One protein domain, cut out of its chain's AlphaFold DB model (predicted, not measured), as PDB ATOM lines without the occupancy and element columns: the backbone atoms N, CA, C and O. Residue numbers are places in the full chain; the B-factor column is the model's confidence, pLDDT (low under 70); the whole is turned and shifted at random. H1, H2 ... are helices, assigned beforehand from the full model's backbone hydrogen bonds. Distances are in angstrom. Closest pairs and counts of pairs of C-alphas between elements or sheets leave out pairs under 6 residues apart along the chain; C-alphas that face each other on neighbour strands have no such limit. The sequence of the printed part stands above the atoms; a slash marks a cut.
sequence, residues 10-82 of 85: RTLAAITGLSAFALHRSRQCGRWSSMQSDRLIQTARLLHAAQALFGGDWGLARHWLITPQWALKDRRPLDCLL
ATOM      1  N   ARG A  10      89.302 100.012   4.614       52.59
ATOM      2  CA  ARG A  10      88.366  99.905   3.489       52.59
ATOM      3  C   ARG A  10      86.959  99.489   3.928       52.59
ATOM      4  O   ARG A  10      85.979  99.946   3.351       52.59
ATOM      5  N   THR A  11      86.856  98.655   4.961       58.56
ATOM      6  CA  THR A  11      85.574  98.245   5.545       58.56
ATOM      7  C   THR A  11      84.952  99.390   6.336       58.56
ATOM      8  O   THR A  11      83.771  99.669   6.175       58.56
ATOM      9  N   LEU A  12      85.758 100.119   7.112       60.44
ATOM     10  CA  LEU A  12      85.307 101.324   7.815       60.44
ATOM     11  C   LEU A  12      84.869 102.428   6.836       60.44
ATOM     12  O   LEU A  12      83.861 103.092   7.066       60.44
ATOM     13  N   ALA A  13      85.570 102.573   5.711       57.75
ATOM     14  CA  ALA A  13      85.199 103.462   4.611       57.75
ATOM     15  C   ALA A  13      83.819 103.110   4.022       57.75
ATOM     16  O   ALA A  13      82.921 103.949   3.964       57.75
ATOM     17  N   ALA A  14      83.615 101.840   3.664       54.22
ATOM     18  CA  ALA A  14      82.346 101.364   3.116       54.22
ATOM     19  C   ALA A  14      81.168 101.549   4.093       54.22
ATOM     20  O   ALA A  14      80.085 101.937   3.669       54.22
ATOM     21  N   ILE A  15      81.391 101.323   5.392       52.84
ATOM     22  CA  ILE A  15      80.359 101.458   6.434       52.84
ATOM     23  C   ILE A  15      79.986 102.925   6.690       52.84
ATOM     24  O   ILE A  15      78.816 103.251   6.856       52.84
ATOM     25  N   THR A  16      80.970 103.824   6.705       53.72
ATOM     26  CA  THR A  16      80.741 105.254   6.982       53.72
ATOM     27  C   THR A  16      80.203 106.031   5.775       53.72
ATOM     28  O   THR A  16      79.887 107.217   5.897       53.72
ATOM     29  N   GLY A  17      80.105 105.393   4.601       48.66
ATOM     30  CA  GLY A  17      79.780 106.058   3.336       48.66
ATOM     31  C   GLY A  17      80.876 107.021   2.859       48.66
ATOM     32  O   GLY A  17      80.659 107.805   1.935       48.66
ATOM     33  N   LEU A  18      82.054 106.983   3.485       52.38
ATOM     34  CA  LEU A  18      83.223 107.754   3.087       52.38
ATOM     35  C   LEU A  18      84.059 106.869   2.178       52.38
ATOM     36  O   LEU A  18      84.541 105.826   2.601       52.38
ATOM     37  N   SER A  19      84.266 107.264   0.922       47.62
ATOM     38  CA  SER A  19      85.193 106.527   0.062       47.62
ATOM     39  C   SER A  19      86.563 106.414   0.751       47.62
ATOM     40  O   SER A  19      86.992 107.324   1.464       47.62
ATOM     41  N   ALA A  20      87.284 105.308   0.540       49.81
ATOM     42  CA  ALA A  20      88.646 105.148   1.070       49.81
ATOM     43  C   ALA A  20      89.556 106.333   0.674       49.81
ATOM     44  O   ALA A  20      90.458 106.714   1.415       49.81
ATOM     45  N   PHE A  21      89.243 106.970  -0.459       42.62
ATOM     46  CA  PHE A  21      89.834 108.215  -0.928       42.62
ATOM     47  C   PHE A  21      89.536 109.412  -0.010       42.62
ATOM     48  O   PHE A  21      90.455 110.163   0.286       42.62
ATOM     49  N   ALA A  22      88.313 109.575   0.509       48.88
ATOM     50  CA  ALA A  22      87.954 110.628   1.466       48.88
ATOM     51  C   ALA A  22      88.631 110.446   2.839       48.88
ATOM     52  O   ALA A  22      89.101 111.424   3.411       48.88
ATOM     53  N   LEU A  23      88.763 109.205   3.326       53.41
ATOM     54  CA  LEU A  23      89.524 108.870   4.544       53.41
ATOM     55  C   LEU A  23      91.032 109.130   4.390       53.41
ATOM     56  O   LEU A  23      91.688 109.592   5.325       53.41
ATOM     57  N   HIS A  24      91.585 108.849   3.208       49.69
ATOM     58  CA  HIS A  24      92.991 109.112   2.898       49.69
ATOM     59  C   HIS A  24      93.264 110.614   2.686       49.69
ATOM     60  O   HIS A  24      94.242 111.135   3.216       49.69
ATOM     61  N   ARG A  25      92.372 111.342   1.991       45.03
ATOM     62  CA  ARG A  25      92.453 112.807   1.813       45.03
ATOM     63  C   ARG A  25      92.237 113.569   3.123       45.03
ATOM     64  O   ARG A  25      92.906 114.568   3.346       45.03
ATOM     65  N   SER A  26      91.338 113.123   4.005       51.34
ATOM     66  CA  SER A  26      91.040 113.843   5.256       51.34
ATOM     67  C   SER A  26      92.175 113.755   6.278       51.34
ATOM     68  O   SER A  26      92.422 114.726   6.992       51.34
ATOM     69  N   ARG A  27      92.927 112.643   6.290       50.53
ATOM     70  CA  ARG A  27      94.198 112.529   7.026       50.53
ATOM     71  C   ARG A  27      95.256 113.524   6.547       50.53
ATOM     72  O   ARG A  27      96.087 113.926   7.349       50.53
ATOM     73  N   GLN A  28      95.220 113.911   5.272       48.00
ATOM     74  CA  GLN A  28      96.170 114.859   4.684       48.00
ATOM     75  C   GLN A  28      95.700 116.324   4.764       48.00
ATOM     76  O   GLN A  28      96.538 117.217   4.818       48.00
ATOM     77  N   CYS A  29      94.386 116.590   4.797       48.16
ATOM     78  CA  CYS A  29      93.829 117.950   4.711       48.16
ATOM     79  C   CYS A  29      93.202 118.498   6.011       48.16
ATOM     80  O   CYS A  29      92.743 119.636   6.021       48.16
ATOM     81  N   GLY A  30      93.152 117.726   7.106       51.50
ATOM     82  CA  GLY A  30      92.865 118.243   8.457       51.50
ATOM     83  C   GLY A  30      91.446 118.767   8.733       51.50
ATOM     84  O   GLY A  30      91.189 119.254   9.831       51.50
ATOM     85  N   ARG A  31      90.500 118.672   7.791       52.12
ATOM     86  CA  ARG A  31      89.117 119.148   7.977       52.12
ATOM     87  C   ARG A  31      88.102 118.080   7.590       52.12
ATOM     88  O   ARG A  31      87.931 117.762   6.418       52.12
ATOM     89  N   TRP A  32      87.426 117.543   8.598       53.69
ATOM     90  CA  TRP A  32      86.207 116.752   8.446       53.69
ATOM     91  C   TRP A  32      85.017 117.707   8.573       53.69
ATOM     92  O   TRP A  32      85.059 118.621   9.399       53.69
ATOM     93  N   SER A  33      83.950 117.523   7.791       57.38
ATOM     94  CA  SER A  33      82.693 118.206   8.119       57.38
ATOM     95  C   SER A  33      82.104 117.575   9.383       57.38
ATOM     96  O   SER A  33      82.260 116.372   9.603       57.38
ATOM     97  N   SER A  34      81.419 118.364  10.216       59.75
ATOM     98  CA  SER A  34      80.806 117.883  11.469       59.75
ATOM     99  C   SER A  34      79.976 116.602  11.264       59.75
ATOM    100  O   SER A  34      80.074 115.652  12.035       59.75
ATOM    101  N   MET A  35      79.267 116.509  10.132       56.97
ATOM    102  CA  MET A  35      78.462 115.345   9.750       56.97
ATOM    103  C   MET A  35      79.289 114.077   9.470       56.97
ATOM    104  O   MET A  35      78.857 112.971   9.791       56.97
ATOM    105  N   GLN A  36      80.481 114.206   8.880       58.62
ATOM    106  CA  GLN A  36      81.371 113.064   8.630       58.62
ATOM    107  C   GLN A  36      82.007 112.555   9.927       58.62
ATOM    108  O   GLN A  36      82.135 111.345  10.120       58.62
ATOM    109  N   SER A  37      82.360 113.473  10.830       63.41
ATOM    110  CA  SER A  37      82.869 113.136  12.162       63.41
ATOM    111  C   SER A  37      81.807 112.442  13.009       63.41
ATOM    112  O   SER A  37      82.101 111.432  13.645       63.41
ATOM    113  N   ASP A  38      80.562 112.922  12.973       70.44
ATOM    114  CA  ASP A  38      79.468 112.323  13.737       70.44
ATOM    115  C   ASP A  38      79.160 110.893  13.268       70.44
ATOM    116  O   ASP A  38      79.093 109.972  14.083       70.44
ATOM    117  N   ARG A  39      79.105 110.653  11.950       71.38
ATOM    118  CA  ARG A  39      78.927 109.294  11.401       71.38
ATOM    119  C   ARG A  39      80.050 108.341  11.801       71.38
ATOM    120  O   ARG A  39      79.781 107.177  12.107       71.38
ATOM    121  N   LEU A  40      81.296 108.813  11.832       72.06
ATOM    122  CA  LEU A  40      82.423 108.004  12.298       72.06
ATOM    123  C   LEU A  40      82.284 107.655  13.783       72.06
ATOM    124  O   LEU A  40      82.462 106.495  14.153       72.06
ATOM    125  N   ILE A  41      81.929 108.632  14.622       73.12
ATOM    126  CA  ILE A  41      81.728 108.429  16.062       73.12
ATOM    127  C   ILE A  41      80.579 107.446  16.311       73.12
ATOM    128  O   ILE A  41      80.724 106.527  17.118       73.12
ATOM    129  N   GLN A  42      79.457 107.587  15.603       78.12
ATOM    130  CA  GLN A  42      78.333 106.658  15.719       78.12
ATOM    131  C   GLN A  42      78.712 105.243  15.267       78.12
ATOM    132  O   GLN A  42      78.374 104.274  15.945       78.12
ATOM    133  N   THR A  43      79.480 105.120  14.181       74.44
ATOM    134  CA  THR A  43      79.989 103.824  13.712       74.44
ATOM    135  C   THR A  43      80.904 103.182  14.753       74.44
ATOM    136  O   THR A  43      80.738 102.008  15.073       74.44
ATOM    137  N   ALA A  44      81.826 103.946  15.345       76.69
ATOM    138  CA  ALA A  44      82.711 103.451  16.398       76.69
ATOM    139  C   ALA A  44      81.929 102.987  17.640       76.69
ATOM    140  O   ALA A  44      82.213 101.919  18.181       76.69
ATOM    141  N   ARG A  45      80.903 103.743  18.053       81.44
ATOM    142  CA  ARG A  45      80.007 103.362  19.159       81.44
ATOM    143  C   ARG A  45      79.249 102.069  18.862       81.44
ATOM    144  O   ARG A  45      79.180 101.207  19.730       81.44
ATOM    145  N   LEU A  46      78.724 101.912  17.644       83.75
ATOM    146  CA  LEU A  46      78.011 100.699  17.241       83.75
ATOM    147  C   LEU A  46      78.936  99.476  17.218       83.75
ATOM    148  O   LEU A  46      78.556  98.419  17.713       83.75
ATOM    149  N   LEU A  47      80.157  99.618  16.693       78.62
ATOM    150  CA  LEU A  47      81.154  98.545  16.701       78.62
ATOM    151  C   LEU A  47      81.515  98.121  18.127       78.62
ATOM    152  O   LEU A  47      81.579  96.927  18.406       78.62
ATOM    153  N   HIS A  48      81.709  99.085  19.028       79.06
ATOM    154  CA  HIS A  48      82.010  98.800  20.428       79.06
ATOM    155  C   HIS A  48      80.842  98.099  21.138       79.06
ATOM    156  O   HIS A  48      81.048  97.107  21.832       79.06
ATOM    157  N   ALA A  49      79.607  98.556  20.907       84.62
ATOM    158  CA  ALA A  49      78.410  97.921  21.452       84.62
ATOM    159  C   ALA A  49      78.225  96.489  20.923       84.62
ATOM    160  O   ALA A  49      77.916  95.585  21.695       84.62
ATOM    161  N   ALA A  50      78.468  96.262  19.628       86.62
ATOM    162  CA  ALA A  50      78.411  94.929  19.036       86.62
ATOM    163  C   ALA A  50      79.493  94.011  19.621       86.62
ATOM    164  O   ALA A  50      79.201  92.883  19.998       86.62
ATOM    165  N   GLN A  51      80.729  94.492  19.770       83.12
ATOM    166  CA  GLN A  51      81.794  93.718  20.409       83.12
ATOM    167  C   GLN A  51      81.424  93.320  21.847       83.12
ATOM    168  O   GLN A  51      81.638  92.172  22.232       83.12
ATOM    169  N   ALA A  52      80.861  94.248  22.626       84.75
ATOM    170  CA  ALA A  52      80.422  93.980  23.992       84.75
ATOM    171  C   ALA A  52      79.286  92.943  24.042       84.75
ATOM    172  O   ALA A  52      79.321  92.045  24.880       84.75
ATOM    173  N   LEU A  53      78.326  93.017  23.111       90.06
ATOM    174  CA  LEU A  53      77.207  92.075  23.005       90.06
ATOM    175  C   LEU A  53      77.672  90.626  22.789       90.06
ATOM    176  O   LEU A  53      77.062  89.703  23.320       90.06
ATOM    177  N   PHE A  54      78.757  90.433  22.038       89.69
ATOM    178  CA  PHE A  54      79.308  89.112  21.719       89.69
ATOM    179  C   PHE A  54      80.566  88.764  22.527       89.69
ATOM    180  O   PHE A  54      81.348  87.912  22.114       89.69
ATOM    181  N   GLY A  55      80.798  89.428  23.665       88.56
ATOM    182  CA  GLY A  55      81.897  89.080  24.575       88.56
ATOM    183  C   GLY A  55      83.296  89.191  23.955       88.56
ATOM    184  O   GLY A  55      84.206  88.473  24.356       88.56
ATOM    185  N   GLY A  56      83.480  90.065  22.964       78.94
ATOM    186  CA  GLY A  56      84.744  90.210  22.240       78.94
ATOM    187  C   GLY A  56      84.869  89.372  20.965       78.94
ATOM    188  O   GLY A  56      85.852  89.557  20.243       78.94
ATOM    189  N   ASP A  57      83.895  88.517  20.639       82.06
ATOM    190  CA  ASP A  57      83.894  87.759  19.385       82.06
ATOM    191  C   ASP A  57      83.543  88.667  18.195       82.06
ATOM    192  O   ASP A  57      82.385  88.971  17.889       82.06
ATOM    193  N   TRP A  58      84.586  89.103  17.491       76.81
ATOM    194  CA  TRP A  58      84.453  89.951  16.312       76.81
ATOM    195  C   TRP A  58      83.834  89.246  15.102       76.81
ATOM    196  O   TRP A  58      83.289  89.929  14.232       76.81
ATOM    197  N   GLY A  59      83.901  87.916  15.020       80.50
ATOM    198  CA  GLY A  59      83.261  87.146  13.957       80.50
ATOM    199  C   GLY A  59      81.742  87.226  14.075       80.50
ATOM    200  O   GLY A  59      81.067  87.638  13.124       80.50
ATOM    201  N   LEU A  60      81.225  86.935  15.271       82.44
ATOM    202  CA  LEU A  60      79.800  87.040  15.592       82.44
ATOM    203  C   LEU A  60      79.310  88.489  15.537       82.44
ATOM    204  O   LEU A  60      78.290  88.761  14.900       82.44
ATOM    205  N   ALA A  61      80.071  89.434  16.097       83.50
ATOM    206  CA  ALA A  61      79.729  90.854  16.039       83.50
ATOM    207  C   ALA A  61      79.625  91.360  14.598       83.50
ATOM    208  O   ALA A  61      78.660  92.038  14.239       83.50
ATOM    209  N   ARG A  62      80.586  91.000  13.738       81.75
ATOM    210  CA  ARG A  62      80.553  91.378  12.324       81.75
ATOM    211  C   ARG A  62      79.367  90.755  11.604       81.75
ATOM    212  O   ARG A  62      78.725  91.460  10.831       81.75
ATOM    213  N   HIS A  63      79.101  89.470  11.835       84.94
ATOM    214  CA  HIS A  63      77.963  88.786  11.230       84.94
ATOM    215  C   HIS A  63      76.650  89.473  11.623       84.94
ATOM    216  O   HIS A  63      75.876  89.861  10.756       84.94
ATOM    217  N   TRP A  64      76.449  89.742  12.912       89.25
ATOM    218  CA  TRP A  64      75.259  90.432  13.406       89.25
ATOM    219  C   TRP A  64      75.067  91.825  12.787       89.25
ATOM    220  O   TRP A  64      73.966  92.163  12.362       89.25
ATOM    221  N   LEU A  65      76.142  92.612  12.659       84.94
ATOM    222  CA  LEU A  65      76.101  93.965  12.088       84.94
ATOM    223  C   LEU A  65      75.638  94.016  10.623       84.94
ATOM    224  O   LEU A  65      75.050  95.019  10.208       84.94
ATOM    225  N   ILE A  66      75.925  92.973   9.836       84.94
ATOM    226  CA  ILE A  66      75.608  92.909   8.396       84.94
ATOM    227  C   ILE A  66      74.393  92.030   8.080       84.94
ATOM    228  O   ILE A  66      73.935  92.035   6.937       84.94
ATOM    229  N   THR A  67      73.874  91.295   9.060       87.62
ATOM    230  CA  THR A  67      72.703  90.429   8.904       87.62
ATOM    231  C   THR A  67      71.439  91.190   9.321       87.62
ATOM    232  O   THR A  67      71.444  91.835  10.374       87.62
ATOM    233  N   PRO A  68      70.351  91.142   8.527       91.62
ATOM    234  CA  PRO A  68      69.038  91.643   8.921       91.62
ATOM    235  C   PRO A  68      68.612  91.119  10.290       91.62
ATOM    236  O   PRO A  68      68.689  89.919  10.550       91.62
ATOM    237  N   GLN A  69      68.170  92.016  11.166       92.44
ATOM    238  CA  GLN A  69      67.671  91.637  12.483       92.44
ATOM    239  C   GLN A  69      66.170  91.886  12.541       92.44
ATOM    240  O   GLN A  69      65.717  93.006  12.302       92.44
ATOM    241  N   TRP A  70      65.410  90.866  12.937       91.81
ATOM    242  CA  TRP A  70      63.960  90.963  13.128       91.81
ATOM    243  C   TRP A  70      63.593  92.122  14.073       91.81
ATOM    244  O   TRP A  70      62.718  92.936  13.780       91.81
ATOM    245  N   ALA A  71      64.362  92.289  15.156       87.75
ATOM    246  CA  ALA A  71      64.202  93.371  16.129       87.75
ATOM    247  C   ALA A  71      64.425  94.780  15.537       87.75
ATOM    248  O   ALA A  71      64.018  95.777  16.130       87.75
ATOM    249  N   LEU A  72      65.053  94.881  14.362       87.31
ATOM    250  CA  LEU A  72      65.310  96.130  13.643       87.31
ATOM    251  C   LEU A  72      64.404  96.313  12.415       87.31
ATOM    252  O   LEU A  72      64.717  97.139  11.548       87.31
ATOM    253  N   LYS A  73      63.271  95.596  12.361       90.31
ATOM    254  CA  LYS A  73      62.356  95.548  11.205       90.31
ATOM    255  C   LYS A  73      63.066  95.039   9.948       90.31
ATOM    256  O   LYS A  73      63.032  95.695   8.910       90.31
ATOM    257  N   ASP A  74      63.807  93.942  10.098       90.56
ATOM    258  CA  ASP A  74      64.595  93.293   9.041       90.56
ATOM    259  C   ASP A  74      65.656  94.194   8.393       90.56
ATOM    260  O   ASP A  74      66.155  93.936   7.297       90.56
ATOM    261  N   ARG A  75      66.063  95.254   9.097       86.62
ATOM    262  CA  ARG A  75      67.208  96.077   8.704       86.62
ATOM    263  C   ARG A  75      68.482  95.548   9.333       86.62
ATOM    264  O   ARG A  75      68.476  94.970  10.424       86.62
ATOM    265  N   ARG A  76      69.601  95.784   8.652       86.81
ATOM    266  CA  ARG A  76      70.923  95.517   9.220       86.81
ATOM    267  C   ARG A  76      71.231  96.606  10.251       86.81
ATOM    268  O   ARG A  76      70.947  97.775   9.973       86.81
ATOM    269  N   PRO A  77      71.851  96.285  11.399       87.38
ATOM    270  CA  PRO A  77      72.252  97.285  12.390       87.38
ATOM    271  C   PRO A  77      73.045  98.456  11.794       87.38
ATOM    272  O   PRO A  77      72.868  99.599  12.210       87.38
ATOM    273  N   LEU A  78      73.869  98.190  10.776       82.25
ATOM    274  CA  LEU A  78      74.615  99.220  10.052       82.25
ATOM    275  C   LEU A  78      73.731 100.199   9.264       82.25
ATOM    276  O   LEU A  78      74.046 101.386   9.209       82.25
ATOM    277  N   ASP A  79      72.614  99.749   8.686       81.94
ATOM    278  CA  ASP A  79      71.737 100.613   7.880       81.94
ATOM    279  C   ASP A  79      71.022 101.665   8.739       81.94
ATOM    280  O   ASP A  79      70.684 102.751   8.259       81.94
ATOM    281  N   CYS A  80      70.842 101.377  10.032       78.56
ATOM    282  CA  CYS A  80      70.257 102.299  11.000       78.56
ATOM    283  C   CYS A  80      71.119 103.556  11.230       78.56
ATOM    284  O   CYS A  80      70.588 104.572  11.675       78.56
ATOM    285  N   LEU A  81      72.419 103.519  10.903       72.00
ATOM    286  CA  LEU A  81      73.308 104.686  10.967       72.00
ATOM    287  C   LEU A  81      73.136 105.638   9.773       72.00
ATOM    288  O   LEU A  81      73.457 106.821   9.871       72.00
ATOM    289  N   LEU A  82      72.642 105.133   8.639       61.56
ATOM    290  CA  LEU A  82      72.554 105.884   7.382       61.56
ATOM    291  C   LEU A  82      71.210 106.613   7.210       61.56
ATOM    292  O   LEU A  82      71.135 107.558   6.433       61.56
TER     293      LEU A  82
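This is residues 10 to 82 of the 85 residues of a protein of Pseudomonas sp. (UniProt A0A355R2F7). One long helix, H3, makes the longest axis; H1 crosses it partway along, H4 folds back at its last end, and H2 makes a corner with H1, residues 25 to 31 sticking out. From H4 an unnamed tail, residues 67 to 82, runs out and folds back. The printed part has 73 residues, 46 of them in the four named helices, H1, H2, H3 and H4 in chain order, with no named strand; its class is all helix, and it is only just compact, close to loose, with a radius of gyration of the C-alphas of 13.5 A and spans of 40 by 25 by 18 A.

H1, residues 10 to 16, begins at C-alpha 10 (88.366, 99.905, 3.489). H2 is residues 20 to 29, 14.3 A. H3 is residues 34 to 53, 28.5 A. H4, residues 58 to 66, 12.2 A, ends at C-alpha 66 (75.608, 92.909, 8.396).

H1 and H2 touch only at the corner, about perpendicular at 84 degrees; the closest C-alphas, of Ala 13 and Ala 20, are 5.2 A apart. H1 touches H3 at residues 39 to 43 alone, only just about perpendicular at 73 degrees; the closest C-alphas, of Thr 16 and Leu 40, are 6.2 A apart. H4 touches H3 at residues 47 to 53 alone, opposite ways at a steep tilt of 55 degrees; the closest C-alphas, of Ala 50 and Ala 61, are 5.2 A apart. H2 is apart from H3 and H4. In H1, H3 and H4 every O i to N i+4 pair is within hydrogen-bond range; in H2, 5 of 6.

The C-alphas farthest apart, of Cys 29 and Trp 70, are 41.1 A apart. The printed part has no cut, and its three links between helices are tight. The model's pLDDT is under 70 at residues 10 to 37 and 82.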